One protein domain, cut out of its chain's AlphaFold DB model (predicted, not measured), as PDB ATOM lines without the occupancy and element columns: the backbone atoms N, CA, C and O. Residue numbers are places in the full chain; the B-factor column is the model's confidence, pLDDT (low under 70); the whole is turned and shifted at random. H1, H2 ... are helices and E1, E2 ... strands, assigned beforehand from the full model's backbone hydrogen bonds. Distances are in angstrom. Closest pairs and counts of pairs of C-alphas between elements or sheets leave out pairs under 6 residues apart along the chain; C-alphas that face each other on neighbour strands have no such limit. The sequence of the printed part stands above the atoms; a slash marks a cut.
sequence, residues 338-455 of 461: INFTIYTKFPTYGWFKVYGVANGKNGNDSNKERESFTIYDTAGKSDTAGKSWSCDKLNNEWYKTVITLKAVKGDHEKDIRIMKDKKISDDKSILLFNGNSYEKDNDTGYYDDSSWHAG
ATOM      1  N   ILE A 338     170.621 165.006 157.696       95.75
ATOM      2  CA  ILE A 338     171.549 164.988 158.824       95.75
ATOM      3  C   ILE A 338     170.867 164.379 160.044       95.75
ATOM      4  O   ILE A 338     169.709 164.676 160.341       95.75
ATOM      5  N   ASN A 339     171.614 163.542 160.765       97.12
ATOM      6  CA  ASN A 339     171.208 162.986 162.050       97.12
ATOM      7  C   ASN A 339     171.907 163.728 163.187       97.12
ATOM      8  O   ASN A 339     173.045 163.416 163.532       97.12
ATOM      9  N   PHE A 340     171.190 164.648 163.822       98.25
ATOM     10  CA  PHE A 340     171.649 165.323 165.029       98.25
ATOM     11  C   PHE A 340     171.548 164.355 166.207       98.25
ATOM     12  O   PHE A 340     170.449 163.993 166.638       98.25
ATOM     13  N   THR A 341     172.696 163.898 166.710       98.19
ATOM     14  CA  THR A 341     172.768 162.934 167.813       98.19
ATOM     15  C   THR A 341     173.040 163.659 169.124       98.19
ATOM     16  O   THR A 341     174.083 164.271 169.327       98.19
ATOM     17  N   ILE A 342     172.095 163.563 170.047       97.94
ATOM     18  CA  ILE A 342     172.062 164.339 171.281       97.94
ATOM     19  C   ILE A 342     172.098 163.383 172.468       97.94
ATOM     20  O   ILE A 342     171.270 162.477 172.566       97.94
ATOM     21  N   TYR A 343     173.015 163.617 173.400       97.62
ATOM     22  CA  TYR A 343     173.045 162.909 174.675       97.62
ATOM     23  C   TYR A 343     172.637 163.827 175.826       97.62
ATOM     24  O   TYR A 343     173.203 164.903 176.011       97.62
ATOM     25  N   THR A 344     171.669 163.395 176.625       96.44
ATOM     26  CA  THR A 344     171.136 164.151 177.773       96.44
ATOM     27  C   THR A 344     170.963 163.247 178.989       96.44
ATOM     28  O   THR A 344     170.813 162.035 178.853       96.44
ATOM     29  N   LYS A 345     170.928 163.823 180.196       94.62
ATOM     30  CA  LYS A 345     170.569 163.103 181.439       94.62
ATOM     31  C   LYS A 345     169.060 163.044 181.712       94.62
ATOM     32  O   LYS A 345     168.612 162.553 182.744       94.62
ATOM     33  N   PHE A 346     168.258 163.540 180.775       93.62
ATOM     34  CA  PHE A 346     166.799 163.530 180.818       93.62
ATOM     35  C   PHE A 346     166.238 162.999 179.490       93.62
ATOM     36  O   PHE A 346     166.879 163.175 178.451       93.62
ATOM     37  N   PRO A 347     165.049 162.372 179.495       94.31
ATOM     38  CA  PRO A 347     164.385 161.966 178.262       94.31
ATOM     39  C   PRO A 347     163.874 163.184 177.483       94.31
ATOM     40  O   PRO A 347     163.343 164.127 178.071       94.31
ATOM     41  N   THR A 348     163.979 163.126 176.158       94.00
ATOM     42  CA  THR A 348     163.409 164.129 175.250       94.00
ATOM     43  C   THR A 348     161.948 163.801 174.932       94.00
ATOM     44  O   THR A 348     161.591 162.634 174.768       94.00
ATOM     45  N   TYR A 349     161.096 164.824 174.817       94.69
ATOM     46  CA  TYR A 349     159.670 164.679 174.456       94.69
ATOM     47  C   TYR A 349     159.313 165.229 173.070       94.69
ATOM     48  O   TYR A 349     158.138 165.239 172.688       94.69
ATOM     49  N   GLY A 350     160.318 165.687 172.332       96.00
ATOM     50  CA  GLY A 350     160.188 166.283 171.016       96.00
ATOM     51  C   GLY A 350     161.143 167.444 170.821       96.00
ATOM     52  O   GLY A 350     162.015 167.712 171.655       96.00
ATOM     53  N   TRP A 351     160.927 168.161 169.732       97.50
ATOM     54  CA  TRP A 351     161.575 169.434 169.466       97.50
ATOM     55  C   TRP A 351     160.572 170.437 168.908       97.50
ATOM     56  O   TRP A 351     159.522 170.061 168.382       97.50
ATOM     57  N   PHE A 352     160.886 171.722 169.040       97.44
ATOM     58  CA  PHE A 352     160.098 172.791 168.440       97.44
ATOM     59  C   PHE A 352     160.958 173.999 168.088       97.44
ATOM     60  O   PHE A 352     162.052 174.170 168.618       97.44
ATOM     61  N   LYS A 353     160.418 174.872 167.248       97.31
ATOM     62  CA  LYS A 353     160.906 176.228 167.039       97.31
ATOM     63  C   LYS A 353     159.731 177.173 166.832       97.31
ATOM     64  O   LYS A 353     158.792 176.856 166.100       97.31
ATOM     65  N   VAL A 354     159.801 178.335 167.471       95.75
ATOM     66  CA  VAL A 354     158.892 179.458 167.229       95.75
ATOM     67  C   VAL A 354     159.522 180.345 166.159       95.75
ATOM     68  O   VAL A 354     160.691 180.695 166.276       95.75
ATOM     69  N   TYR A 355     158.784 180.670 165.101       94.25
ATOM     70  CA  TYR A 355     159.320 181.416 163.962       94.25
ATOM     71  C   TYR A 355     158.230 182.203 163.234       94.25
ATOM     72  O   TYR A 355     157.038 181.901 163.348       94.25
ATOM     73  N   GLY A 356     158.656 183.202 162.460       90.62
ATOM     74  CA  GLY A 356     157.777 184.005 161.619       90.62
ATOM     75  C   GLY A 356     156.671 184.742 162.382       90.62
ATOM     76  O   GLY A 356     156.582 184.739 163.615       90.62
ATOM     77  N   VAL A 357     155.801 185.387 161.610       89.31
ATOM     78  CA  VAL A 357     154.671 186.171 162.118       89.31
ATOM     79  C   VAL A 357     153.372 185.589 161.574       89.31
ATOM     80  O   VAL A 357     153.175 185.504 160.360       89.31
ATOM     81  N   ALA A 358     152.472 185.223 162.481       89.44
ATOM     82  CA  ALA A 358     151.150 184.684 162.194       89.44
ATOM     83  C   ALA A 358     150.063 185.766 162.369       89.44
ATOM     84  O   ALA A 358     150.309 186.960 162.158       89.44
ATOM     85  N   ASN A 359     148.842 185.353 162.718       87.81
ATOM     86  CA  ASN A 359     147.695 186.230 162.973       87.81
ATOM     87  C   ASN A 359     147.935 187.218 164.125       87.81
ATOM     88  O   ASN A 359     148.828 187.045 164.954       87.81
ATOM     89  N   GLY A 360     147.086 188.241 164.220       85.12
ATOM     90  CA  GLY A 360     147.075 189.110 165.396       85.12
ATOM     91  C   GLY A 360     146.674 188.354 166.671       85.12
ATOM     92  O   GLY A 360     145.948 187.354 166.617       85.12
ATOM     93  N   LYS A 361     147.165 188.809 167.828       87.00
ATOM     94  CA  LYS A 361     147.010 188.123 169.122       87.00
ATOM     95  C   LYS A 361     145.559 187.745 169.429       87.00
ATOM     96  O   LYS A 361     144.643 188.541 169.201       87.00
ATOM     97  N   ASN A 362     145.358 186.539 169.967       86.00
ATOM     98  CA  ASN A 362     144.039 185.922 170.199       86.00
ATOM     99  C   ASN A 362     143.176 185.753 168.925       86.00
ATOM    100  O   ASN A 362     141.948 185.747 169.010       86.00
ATOM    101  N   GLY A 363     143.791 185.655 167.742       83.62
ATOM    102  CA  GLY A 363     143.065 185.515 166.472       83.62
ATOM    103  C   GLY A 363     142.461 186.814 165.935       83.62
ATOM    104  O   GLY A 363     141.597 186.759 165.063       83.62
ATOM    105  N   ASN A 364     142.871 187.976 166.454       85.31
ATOM    106  CA  ASN A 364     142.350 189.277 166.042       85.31
ATOM    107  C   ASN A 364     143.395 190.061 165.240       85.31
ATOM    108  O   ASN A 364     144.276 190.685 165.827       85.31
ATOM    109  N   ASP A 365     143.258 190.096 163.913       83.06
ATOM    110  CA  ASP A 365     144.210 190.771 163.015       83.06
ATOM    111  C   ASP A 365     144.251 192.297 163.149       83.06
ATOM    112  O   ASP A 365     145.229 192.913 162.731       83.06
ATOM    113  N   SER A 366     143.253 192.907 163.797       83.06
ATOM    114  CA  SER A 366     143.295 194.328 164.169       83.06
ATOM    115  C   SER A 366     144.232 194.605 165.355       83.06
ATOM    116  O   SER A 366     144.425 195.760 165.739       83.06
ATOM    117  N   ASN A 367     144.780 193.564 165.992       83.06
ATOM    118  CA  ASN A 367     145.724 193.707 167.091       83.06
ATOM    119  C   ASN A 367     147.127 194.067 166.571       83.06
ATOM    120  O   ASN A 367     147.608 193.499 165.592       83.06
ATOM    121  N   LYS A 368     147.794 194.998 167.264       82.50
ATOM    122  CA  LYS A 368     149.181 195.389 166.974       82.50
ATOM    123  C   LYS A 368     150.186 194.321 167.404       82.50
ATOM    124  O   LYS A 368     151.241 194.208 166.792       82.50
ATOM    125  N   GLU A 369     149.864 193.554 168.444       86.81
ATOM    126  CA  GLU A 369     150.642 192.381 168.837       86.81
ATOM    127  C   GLU A 369     150.289 191.201 167.929       86.81
ATOM    128  O   GLU A 369     149.114 190.952 167.630       86.81
ATOM    129  N   ARG A 370     151.312 190.461 167.506       86.44
ATOM    130  CA  ARG A 370     151.187 189.327 166.592       86.44
ATOM    131  C   ARG A 370     151.576 188.036 167.298       86.44
ATOM    132  O   ARG A 370     152.448 188.043 168.162       86.44
ATOM    133  N   GLU A 371     150.921 186.948 166.918       91.94
ATOM    134  CA  GLU A 371     151.365 185.593 167.243       91.94
ATOM    135  C   GLU A 371     152.498 185.176 166.294       91.94
ATOM    136  O   GLU A 371     152.682 185.767 165.225       91.94
ATOM    137  N   SER A 372     153.201 184.104 166.646       93.00
ATOM    138  CA  SER A 372     154.182 183.440 165.784       93.00
ATOM    139  C   SER A 372     153.709 182.045 165.395       93.00
ATOM    140  O   SER A 372     152.837 181.461 166.048       93.00
ATOM    141  N   PHE A 373     154.290 181.498 164.332       93.62
ATOM    142  CA  PHE A 373     154.128 180.085 164.018       93.62
ATOM    143  C   PHE A 373     155.009 179.242 164.936       93.62
ATOM    144  O   PHE A 373     155.996 179.707 165.508       93.62
ATOM    145  N   THR A 374     154.649 177.972 165.089       94.50
ATOM    146  CA  THR A 374     155.498 176.983 165.750       94.50
ATOM    147  C   THR A 374     155.586 175.752 164.863       94.50
ATOM    148  O   THR A 374     154.562 175.176 164.491       94.50
ATOM    149  N   ILE A 375     156.810 175.358 164.521       94.69
ATOM    150  CA  ILE A 375     157.101 174.055 163.925       94.69
ATOM    151  C   ILE A 375     157.568 173.145 165.048       94.69
ATOM    152  O   ILE A 375     158.350 173.564 165.898       94.69
ATOM    153  N   TYR A 376     157.045 171.928 165.100       95.31
ATOM    154  CA  TYR A 376     157.362 171.001 166.171       95.31
ATOM    155  C   TYR A 376     157.145 169.564 165.734       95.31
ATOM    156  O   TYR A 376     156.315 169.280 164.872       95.31
ATOM    157  N   ASP A 377     157.853 168.657 166.390       95.06
ATOM    158  CA  ASP A 377     157.546 167.238 166.369       95.06
ATOM    159  C   ASP A 377     157.618 166.699 167.796       95.06
ATOM    160  O   ASP A 377     158.675 166.680 168.428       95.06
ATOM    161  N   THR A 378     156.470 166.291 168.327       93.19
ATOM    162  CA  THR A 378     156.289 165.913 169.733       93.19
ATOM    163  C   THR A 378     155.810 164.480 169.873       93.19
ATOM    164  O   THR A 378     155.147 163.934 168.994       93.19
ATOM    165  N   ALA A 379     156.087 163.872 171.027       82.25
ATOM    166  CA  ALA A 379     155.506 162.581 171.377       82.25
ATOM    167  C   ALA A 379     153.984 162.730 171.595       82.25
ATOM    168  O   ALA A 379     153.538 163.421 172.513       82.25
ATOM    169  N   GLY A 380     153.170 162.061 170.776       71.12
ATOM    170  CA  GLY A 380     151.713 162.206 170.772       71.12
ATOM    171  C   GLY A 380     150.981 161.017 170.144       71.12
ATOM    172  O   GLY A 380     151.596 160.033 169.753       71.12
ATOM    173  N   LYS A 381     149.643 161.096 170.083       57.25
ATOM    174  CA  LYS A 381     148.769 160.056 169.498       57.25
ATOM    175  C   LYS A 381     148.378 160.315 168.034       57.25
ATOM    176  O   LYS A 381     147.570 159.561 167.504       57.25
ATOM    177  N   SER A 382     148.854 161.394 167.408       66.38
ATOM    178  CA  SER A 382     148.582 161.646 165.988       66.38
ATOM    179  C   SER A 382     149.446 160.738 165.118       66.38
ATOM    180  O   SER A 382     150.586 160.453 165.473       66.38
ATOM    181  N   ASP A 383     148.952 160.371 163.937       63.81
ATOM    182  CA  ASP A 383     149.694 159.552 162.964       63.81
ATOM    183  C   ASP A 383     150.976 160.224 162.438       63.81
ATOM    184  O   ASP A 383     151.730 159.614 161.684       63.81
ATOM    185  N   THR A 384     151.219 161.486 162.802       65.06
ATOM    186  CA  THR A 384     152.397 162.300 162.468       65.06
ATOM    187  C   THR A 384     153.354 162.534 163.642       65.06
ATOM    188  O   THR A 384     154.400 163.129 163.433       65.06
ATOM    189  N   ALA A 385     153.027 162.082 164.856       79.69
ATOM    190  CA  ALA A 385     153.847 162.331 166.041       79.69
ATOM    191  C   ALA A 385     155.121 161.468 166.078       79.69
ATOM    192  O   ALA A 385     155.053 160.255 165.886       79.69
ATOM    193  N   GLY A 386     156.259 162.084 166.406       85.12
ATOM    194  CA  GLY A 386     157.541 161.413 166.625       85.12
ATOM    195  C   GLY A 386     158.166 160.832 165.358       85.12
ATOM    196  O   GLY A 386     158.791 159.777 165.425       85.12
ATOM    197  N   LYS A 387     157.966 161.464 164.195       89.25
ATOM    198  CA  LYS A 387     158.458 160.948 162.901       89.25
ATOM    199  C   LYS A 387     159.875 161.382 162.551       89.25
ATOM    200  O   LYS A 387     160.526 160.721 161.747       89.25
ATOM    201  N   SER A 388     160.338 162.498 163.100       93.12
ATOM    202  CA  SER A 388     161.672 163.051 162.845       93.12
ATOM    203  C   SER A 388     162.688 162.716 163.927       93.12
ATOM    204  O   SER A 388     163.838 163.119 163.796       93.12
ATOM    205  N   TRP A 389     162.296 162.034 165.004       95.88
ATOM    206  CA  TRP A 389     163.202 161.786 166.116       95.88
ATOM    207  C   TRP A 389     162.918 160.490 166.872       95.88
ATOM    208  O   TRP A 389     161.794 159.996 166.906       95.88
ATOM    209  N   SER A 390     163.949 159.968 167.529       95.62
ATOM    210  CA  SER A 390     163.861 158.868 168.490       95.62
ATOM    211  C   SER A 390     164.599 159.230 169.776       95.62
ATOM    212  O   SER A 390     165.481 160.088 169.764       95.62
ATOM    213  N   CYS A 391     164.241 158.596 170.894       95.94
ATOM    214  CA  CYS A 391     164.942 158.759 172.164       95.94
ATOM    215  C   CYS A 391     165.026 157.426 172.909       95.94
ATOM    216  O   CYS A 391     164.013 156.907 173.381       95.94
ATOM    217  N   ASP A 392     166.246 156.931 173.083       95.69
ATOM    218  CA  ASP A 392     166.538 155.679 173.769       95.69
ATOM    219  C   ASP A 392     167.227 155.940 175.106       95.69
ATOM    220  O   ASP A 392     168.131 156.773 175.209       95.69
ATOM    221  N   LYS A 393     166.833 155.201 176.145       94.88
ATOM    222  CA  LYS A 393     167.563 155.194 177.416       94.88
ATOM    223  C   LYS A 393     168.808 154.317 177.282       94.88
ATOM    224  O   LYS A 393     168.709 153.161 176.881       94.88
ATOM    225  N   LEU A 394     169.956 154.852 177.674       93.06
ATOM    226  CA  LEU A 394     171.246 154.171 177.663       93.06
ATOM    227  C   LEU A 394     171.665 153.748 179.078       93.06
ATOM    228  O   LEU A 394     170.936 153.912 180.063       93.06
ATOM    229  N   ASN A 395     172.876 153.202 179.182       83.94
ATOM    230  CA  ASN A 395     173.547 153.005 180.459       83.94
ATOM    231  C   ASN A 395     173.932 154.351 181.112       83.94
ATOM    232  O   ASN A 395     173.938 155.403 180.475       83.94
ATOM    233  N   ASN A 396     174.261 154.311 182.406       82.94
ATOM    234  CA  ASN A 396     174.786 155.463 183.156       82.94
ATOM    235  C   ASN A 396     173.881 156.712 183.133       82.94
ATOM    236  O   ASN A 396     174.379 157.832 183.119       82.94
ATOM    237  N   GLU A 397     172.559 156.507 183.131       89.88
ATOM    238  CA  GLU A 397     171.526 157.561 183.190       89.88
ATOM    239  C   GLU A 397     171.467 158.506 181.979       89.88
ATOM    240  O   GLU A 397     170.725 159.488 181.998       89.88
ATOM    241  N   TRP A 398     172.177 158.184 180.898       95.12
ATOM    242  CA  TRP A 398     172.094 158.930 179.648       95.12
ATOM    243  C   TRP A 398     170.904 158.497 178.795       95.12
ATOM    244  O   TRP A 398     170.461 157.349 178.823       95.12
ATOM    245  N   TYR A 399     170.434 159.424 177.973       96.25
ATOM    246  CA  TYR A 399     169.486 159.203 176.895       96.25
ATOM    247  C   TYR A 399     170.152 159.601 175.581       96.25
ATOM    248  O   TYR A 399     170.833 160.623 175.531       96.25
ATOM    249  N   LYS A 400     169.966 158.802 174.528       97.62
ATOM    250  CA  LYS A 400     170.357 159.137 173.157       97.62
ATOM    251  C   LYS A 400     169.118 159.589 172.409       97.62
ATOM    252  O   LYS A 400     168.237 158.774 172.162       97.62
ATOM    253  N   THR A 401     169.072 160.854 172.025       97.50
ATOM    254  CA  THR A 401     168.089 161.364 171.071       97.50
ATOM    255  C   THR A 401     168.743 161.471 169.699       97.50
ATOM    256  O   THR A 401     169.866 161.957 169.598       97.50
ATOM    257  N   VAL A 402     168.070 161.023 168.645       98.00
ATOM    258  CA  VAL A 402     168.486 161.283 167.259       98.00
ATOM    259  C   VAL A 402     167.371 162.061 166.589       98.00
ATOM    260  O   VAL A 402     166.229 161.619 166.651       98.00
ATOM    261  N   ILE A 403     167.690 163.202 165.980       97.88
ATOM    262  CA  ILE A 403     166.752 164.015 165.199       97.88
ATOM    263  C   ILE A 403     167.249 164.068 163.760       97.88
ATOM    264  O   ILE A 403     168.394 164.439 163.520       97.88
ATOM    265  N   THR A 404     166.389 163.724 162.809       97.38
ATOM    266  CA  THR A 404     166.701 163.736 161.381       97.38
ATOM    267  C   THR A 404     166.041 164.933 160.704       97.38
ATOM    268  O   THR A 404     164.815 164.989 160.578       97.38
ATOM    269  N   LEU A 405     166.851 165.871 160.217       97.19
ATOM    270  CA  LEU A 405     166.436 167.062 159.462       97.19
ATOM    271  C   LEU A 405     167.314 167.218 158.222       97.19
ATOM    272  O   LEU A 405     168.410 166.668 158.160       97.19
ATOM    273  N   LYS A 406     166.857 167.986 157.235       96.06
ATOM    274  CA  LYS A 406     167.693 168.383 156.098       96.06
ATOM    275  C   LYS A 406     168.552 169.592 156.436       96.06
ATOM    276  O   LYS A 406     168.119 170.476 157.176       96.06
ATOM    277  N   ALA A 407     169.740 169.658 155.857       96.06
ATOM    278  CA  ALA A 407     170.605 170.829 155.909       96.06
ATOM    279  C   ALA A 407     171.336 171.014 154.579       96.06
ATOM    280  O   ALA A 407     171.429 170.085 153.769       96.06
ATOM    281  N   VAL A 408     171.833 172.227 154.347       96.25
ATOM    282  CA  VAL A 408     172.826 172.466 153.302       96.25
ATOM    283  C   VAL A 408     174.161 171.953 153.824       96.25
ATOM    284  O   VAL A 408     174.516 172.214 154.967       96.25
ATOM    285  N   LYS A 409     174.892 171.202 153.002       93.56
ATOM    286  CA  LYS A 409     176.194 170.649 153.370       93.56
ATOM    287  C   LYS A 409     177.159 171.768 153.769       93.56
ATOM    288  O   LYS A 409     177.459 172.624 152.936       93.56
ATOM    289  N   GLY A 410     177.678 171.697 154.993       91.88
ATOM    290  CA  GLY A 410     178.543 172.719 155.590       91.88
ATOM    291  C   GLY A 410     177.806 173.801 156.392       91.88
ATOM    292  O   GLY A 410     178.469 174.557 157.091       91.88
ATOM    293  N   ASP A 411     176.468 173.831 156.339       93.69
ATOM    294  CA  ASP A 411     175.595 174.777 157.054       93.69
ATOM    295  C   ASP A 411     174.535 173.987 157.859       93.69
ATOM    296  O   ASP A 411     173.343 173.938 157.526       93.69
ATOM    297  N   HIS A 412     174.992 173.253 158.882       95.56
ATOM    298  CA  HIS A 412     174.159 172.321 159.665       95.56
ATOM    299  C   HIS A 412     173.474 172.983 160.871       95.56
ATOM    300  O   HIS A 412     172.745 172.317 161.605       95.56
ATOM    301  N   GLU A 413     173.675 174.283 161.088       95.38
ATOM    302  CA  GLU A 413     173.082 175.049 162.179       95.38
ATOM    303  C   GLU A 413     171.550 174.948 162.182       95.38
ATOM    304  O   GLU A 413     170.864 175.176 161.175       95.38
ATOM    305  N   LYS A 414     170.996 174.641 163.360       97.06
ATOM    306  CA  LYS A 414     169.553 174.590 163.613       97.06
ATOM    307  C   LYS A 414     169.200 175.422 164.831       97.06
ATOM    308  O   LYS A 414     169.845 175.330 165.871       97.06
ATOM    309  N   ASP A 415     168.100 176.151 164.722       97.44
ATOM    310  CA  ASP A 415     167.522 176.968 165.790       97.44
ATOM    311  C   ASP A 415     166.321 176.257 166.444       97.44
ATOM    312  O   ASP A 415     165.278 176.836 166.737       97.44
ATOM    313  N   ILE A 416     166.431 174.937 166.625       98.25
ATOM    314  CA  ILE A 416     165.390 174.133 167.275       98.25
ATOM    315  C   ILE A 416     165.689 173.934 168.758       98.25
ATOM    316  O   ILE A 416     166.836 173.810 169.190       98.25
ATOM    317  N   ARG A 417     164.631 173.838 169.559       98.12
ATOM    318  CA  ARG A 417     164.703 173.578 170.994       98.12
ATOM    319  C   ARG A 417     164.302 172.145 171.305       98.12
ATOM    320  O   ARG A 417     163.233 171.690 170.909       98.12
ATOM    321  N   ILE A 418     165.141 171.453 172.068       97.56
ATOM    322  CA  ILE A 418     164.931 170.083 172.542       97.56
ATOM    323  C   ILE A 418     164.090 170.117 173.815       97.56
ATOM    324  O   ILE A 418     164.436 170.799 174.782       97.56
ATOM    325  N   MET A 419     162.975 169.391 173.827       96.50
ATOM    326  CA  MET A 419     161.980 169.459 174.898       96.50
ATOM    327  C   MET A 419     162.324 168.542 176.076       96.50
ATOM    328  O   MET A 419     162.421 167.327 175.912       96.50
ATOM    329  N   LYS A 420     162.408 169.120 177.283       94.56
ATOM    330  CA  LYS A 420     162.607 168.404 178.562       94.56
ATOM    331  C   LYS A 420     161.304 167.876 179.172       94.56
ATOM    332  O   LYS A 420     161.331 167.092 180.115       94.56
ATOM    333  N   ASP A 421     160.163 168.343 178.674       91.31
ATOM    334  CA  ASP A 421     158.815 168.000 179.136       91.31
ATOM    335  C   ASP A 421     157.850 168.012 177.939       91.31
ATOM    336  O   ASP A 421     158.163 168.552 176.882       91.31
ATOM    337  N   LYS A 422     156.643 167.470 178.100       89.75
ATOM    338  CA  LYS A 422     155.606 167.394 177.054       89.75
ATOM    339  C   LYS A 422     155.027 168.751 176.644       89.75
ATOM    340  O   LYS A 422     154.289 168.830 175.667       89.75
ATOM    341  N   LYS A 423     155.298 169.811 177.407       90.19
ATOM    342  CA  LYS A 423     154.806 171.164 177.129       90.19
ATOM    343  C   LYS A 423     155.857 171.959 176.356       90.19
ATOM    344  O   LYS A 423     156.951 172.168 176.872       90.19
ATOM    345  N   ILE A 424     155.482 172.472 175.183       91.19
ATOM    346  CA  ILE A 424     156.276 173.449 174.425       91.19
ATOM    347  C   ILE A 424     156.459 174.713 175.278       91.19
ATOM    348  O   ILE A 424     155.477 175.336 175.693       91.19
ATOM    349  N   SER A 425     157.711 175.031 175.612       92.69
ATOM    350  CA  SER A 425     158.097 176.178 176.440       92.69
ATOM    351  C   SER A 425     159.618 176.344 176.457       92.69
ATOM    352  O   SER A 425     160.352 175.358 176.574       92.69
ATOM    353  N   ASP A 426     160.090 177.589 176.410       91.50
ATOM    354  CA  ASP A 426     161.524 177.907 176.455       91.50
ATOM    355  C   ASP A 426     162.181 177.468 177.769       91.50
ATOM    356  O   ASP A 426     163.233 176.831 177.739       91.50
ATOM    357  N   ASP A 427     161.508 177.686 178.903       93.69
ATOM    358  CA  ASP A 427     161.974 177.276 180.239       93.69
ATOM    359  C   ASP A 427     162.068 175.751 180.405       93.69
ATOM    360  O   ASP A 427     162.755 175.239 181.291       93.69
ATOM    361  N   LYS A 428     161.358 175.000 179.556       94.88
ATOM    362  CA  LYS A 428     161.309 173.531 179.569       94.88
ATOM    363  C   LYS A 428     162.010 172.918 178.362       94.88
ATOM    364  O   LYS A 428     161.690 171.802 177.950       94.88
ATOM    365  N   SER A 429     162.973 173.631 177.796       96.62
ATOM    366  CA  SER A 429     163.736 173.171 176.643       96.62
ATOM    367  C   SER A 429     165.165 173.709 176.647       96.62
ATOM    368  O   SER A 429     165.526 174.552 177.466       96.62
ATOM    369  N   ILE A 430     166.004 173.180 175.760       97.12
ATOM    370  CA  ILE A 430     167.357 173.687 175.488       97.12
ATOM    371  C   ILE A 430     167.525 173.901 173.992       97.12
ATOM    372  O   ILE A 430     167.055 173.084 173.207       97.12
ATOM    373  N   LEU A 431     168.194 174.983 173.597       97.44
ATOM    374  CA  LEU A 431     168.554 175.218 172.201       97.44
ATOM    375  C   LEU A 431     169.576 174.163 171.762       97.44
ATOM    376  O   LEU A 431     170.582 173.974 172.452       97.44
ATOM    377  N   LEU A 432     169.313 173.470 170.652       98.00
ATOM    378  CA  LEU A 432     170.210 172.455 170.102       98.00
ATOM    379  C   LEU A 432     171.586 173.069 169.833       98.00
ATOM    380  O   LEU A 432     171.683 174.057 169.116       98.00
ATOM    381  N   PHE A 433     172.632 172.523 170.459       97.25
ATOM    382  CA  PHE A 433     174.031 172.956 170.299       97.25
ATOM    383  C   PHE A 433     174.260 174.477 170.437       97.25
ATOM    384  O   PHE A 433     175.200 175.037 169.871       97.25
ATOM    385  N   ASN A 434     173.401 175.169 171.198       95.50
ATOM    386  CA  ASN A 434     173.365 176.636 171.278       95.50
ATOM    387  C   ASN A 434     173.268 177.340 169.904       95.50
ATOM    388  O   ASN A 434     173.797 178.437 169.752       95.50
ATOM    389  N   GLY A 435     172.623 176.712 168.918       93.38
ATOM    390  CA  GLY A 435     172.469 177.234 167.559       93.38
ATOM    391  C   GLY A 435     173.678 177.008 166.645       93.38
ATOM    392  O   GLY A 435     173.684 177.524 165.535       93.38
ATOM    393  N   ASN A 436     174.698 176.260 167.086       93.06
ATOM    394  CA  ASN A 436     175.907 175.990 166.297       93.06
ATOM    395  C   ASN A 436     175.854 174.623 165.597       93.06
ATOM    396  O   ASN A 436     175.094 173.736 165.989       93.06
ATOM    397  N   SER A 437     176.731 174.434 164.611       90.88
ATOM    398  CA  SER A 437     177.002 173.140 163.987       90.88
ATOM    399  C   SER A 437     178.103 172.368 164.726       90.88
ATOM    400  O   SER A 437     179.162 172.918 165.041       90.88
ATOM    401  N   TYR A 438     177.871 171.071 164.955       95.38
ATOM    402  CA  TYR A 438     178.875 170.106 165.422       95.38
ATOM    403  C   TYR A 438     179.274 169.134 164.294       95.38
ATOM    404  O   TYR A 438     179.624 167.985 164.556       95.38
ATOM    405  N   GLU A 439     179.257 169.582 163.032       92.19
ATOM    406  CA  GLU A 439     179.566 168.770 161.838       92.19
ATOM    407  C   GLU A 439     180.895 167.998 161.960       92.19
ATOM    408  O   GLU A 439     180.976 166.825 161.597       92.19
ATOM    409  N   LYS A 440     181.936 168.611 162.548       93.69
ATOM    410  CA  LYS A 440     183.250 167.966 162.770       93.69
ATOM    411  C   LYS A 440     183.179 166.719 163.654       93.69
ATOM    412  O   LYS A 440     184.041 165.849 163.552       93.69
ATOM    413  N   ASP A 441     182.150 166.640 164.484       94.75
ATOM    414  CA  ASP A 441     181.849 165.535 165.382       94.75
ATOM    415  C   ASP A 441     180.625 164.740 164.891       94.75
ATOM    416  O   ASP A 441     179.950 164.075 165.676       94.75
ATOM    417  N   ASN A 442     180.342 164.783 163.581       95.50
ATOM    418  CA  ASN A 442     179.186 164.154 162.934       95.50
ATOM    419  C   ASN A 442     177.855 164.583 163.571       95.50
ATOM    420  O   ASN A 442     177.031 163.733 163.919       95.50
ATOM    421  N   ASP A 443     177.700 165.886 163.818       96.94
ATOM    422  CA  ASP A 443     176.504 166.491 164.419       96.94
ATOM    423  C   ASP A 443     176.089 165.813 165.731       96.94
ATOM    424  O   ASP A 443     174.908 165.645 166.052       96.94
ATOM    425  N   THR A 444     177.096 165.389 166.500       98.00
ATOM    426  CA  THR A 444     176.927 164.714 167.781       98.00
ATOM    427  C   THR A 444     177.346 165.630 168.920       98.00
ATOM    428  O   THR A 444     178.424 166.219 168.883       98.00
ATOM    429  N   GLY A 445     176.532 165.711 169.970       97.69
ATOM    430  CA  GLY A 445     176.877 166.455 171.178       97.69
ATOM    431  C   GLY A 445     176.137 165.973 172.418       97.69
ATOM    432  O   GLY A 445     175.131 165.263 172.336       97.69
ATOM    433  N   TYR A 446     176.619 166.379 173.590       97.50
ATOM    434  CA  TYR A 446     175.981 166.081 174.869       97.50
ATOM    435  C   TYR A 446     175.762 167.324 175.723       97.50
ATOM    436  O   TYR A 446     176.547 168.270 175.683       97.50
ATOM    437  N   TYR A 447     174.686 167.300 176.507       96.81
ATOM    438  CA  TYR A 447     174.331 168.346 177.457       96.81
ATOM    439  C   TYR A 447     174.399 167.793 178.883       96.81
ATOM    440  O   TYR A 447     173.690 166.847 179.233       96.81
ATOM    441  N   ASP A 448     175.265 168.379 179.709       90.44
ATOM    442  CA  ASP A 448     175.585 167.913 181.067       90.44
ATOM    443  C   ASP A 448     174.796 168.623 182.181       90.44
ATOM    444  O   ASP A 448     175.243 168.681 183.324       90.44
ATOM    445  N   ASP A 449     173.626 169.157 181.831       88.00
ATOM    446  CA  ASP A 449     172.778 170.055 182.625       88.00
ATOM    447  C   ASP A 449     173.252 171.515 182.698       88.00
ATOM    448  O   ASP A 449     172.443 172.390 183.022       88.00
ATOM    449  N   SER A 450     174.493 171.811 182.294       90.38
ATOM    450  CA  SER A 450     175.058 173.167 182.323       90.38
ATOM    451  C   SER A 450     175.441 173.716 180.950       90.38
ATOM    452  O   SER A 450     175.225 174.897 180.679       90.38
ATOM    453  N   SER A 451     176.006 172.881 180.080       94.94
ATOM    454  CA  SER A 451     176.580 173.318 178.809       94.94
ATOM    455  C   SER A 451     176.586 172.204 177.769       94.94
ATOM    456  O   SER A 451     176.434 171.021 178.084       94.94
ATOM    457  N   TRP A 452     176.728 172.612 176.508       97.50
ATOM    458  CA  TRP A 452     176.912 171.698 175.392       97.50
ATOM    459  C   TRP A 452     178.384 171.378 175.183       97.50
ATOM    460  O   TRP A 452     179.232 172.267 175.208       97.50
ATOM    461  N   HIS A 453     178.648 170.119 174.856       96.88
ATOM    462  CA  HIS A 453     179.959 169.617 174.467       96.88
ATOM    463  C   HIS A 453     179.825 168.830 173.170       96.88
ATOM    464  O   HIS A 453     178.848 168.097 172.993       96.88
ATOM    465  N   ALA A 454     180.785 168.989 172.268       97.25
ATOM    466  CA  ALA A 454     180.809 168.237 171.023       97.25
ATOM    467  C   ALA A 454     181.243 166.781 171.263       97.25
ATOM    468  O   ALA A 454     182.038 166.485 172.161       97.25
ATOM    469  N   GLY A 455     180.699 165.868 170.465       96.06
ATOM    470  CA  GLY A 455     180.971 164.439 170.533       96.06
ATOM    471  C   GLY A 455     180.129 163.670 171.557       96.06
ATOM    472  O   GLY A 455     179.109 164.127 172.076       96.06
TER     473      GLY A 455
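Overview. This is residues 338 to 455 of the 461 residues of an uncharacterized protein of Prevotella copri (UniProt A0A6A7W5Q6). Two twisted sheets stand partly face to face: the short strands E6 and E7 of the smaller sheet lie over one face of the larger sheet E4 E5 E1 E8 E9, while the hairpin E2 and E3 runs away from this body towards one end of the longest axis, with the long link, residues 356 to 372, at its tip. The short helix H1 grazes both sheets. The printed part has 118 residues, under half in named elements, in the order E1 E2 E3 E4 E5 E6 E7 H1 E8 E9; the class is mostly strand. The larger sheet is mixed; the smaller, in the order E3 E2 E6 E7, is antiparallel. The whole is compact, with a radius of gyration of the C-alphas of 15.6 A, yet elongated, spanning 52 by 33 by 30 A.

Along the chain. Find C-alpha 338 at (171.549, 164.988, 158.824); from there E1 runs 19.0 A to residue 344. E2, residues 350 to 355, covers 16.7 A, and E3, residues 373 to 378, covers 15.4 A. E4 holds residues 389 to 393, 13.8 A long. Start at C-alpha 399, at (169.486, 159.203, 176.895), for E5, residues 399 to 408, 27.3 A long; it bends by 55 degrees at residue 405. Next come E6, residues 417 to 419, E7, residues 429 to 431, and H1, residues 432 to 435. E8 holds residues 444 to 447 and E9 residues 452 to 454, ending at C-alpha 454, (180.809, 168.237, 171.023).

Arrangement. In the larger sheet, E1 is antiparallel to E5, with N 340 and O 403 2.8 A apart, and parallel to E8, with N 445 and O 341 2.9 A apart. Its edge strands belong to hairpins: in E4 and E5, look for N 392 and O 400 at 2.9 A; in E8 and E9, N 446 and O 453 at 2.9 A. In the smaller sheet, the hairpin E2 and E3 has N 353 and O 375 at 2.8 A. E2 and E6 have N 417 and O 352 at 2.8 A, and the hairpin E6 and E7 has N 418 and O 430 at 2.8 A. Between the sheets, the closest C-alphas of E2 and E4 are those of Gly 350 and Trp 389, 7.3 A apart. E1 and E6 are apart. H1 grazes the larger sheet with residues 432 to 434 and the smaller with 432 to 435; it is too short for an O i to N i+4 pair, and its one O i to N i+3 pair is within range.

Size, cuts and confidence. The farthest C-alphas, those of Ser 366 and Asn 395, are 53.7 A apart. The printed part has no cut, and its one long link joins E2 to E3. Residues 381 to 384 have pLDDT under 70.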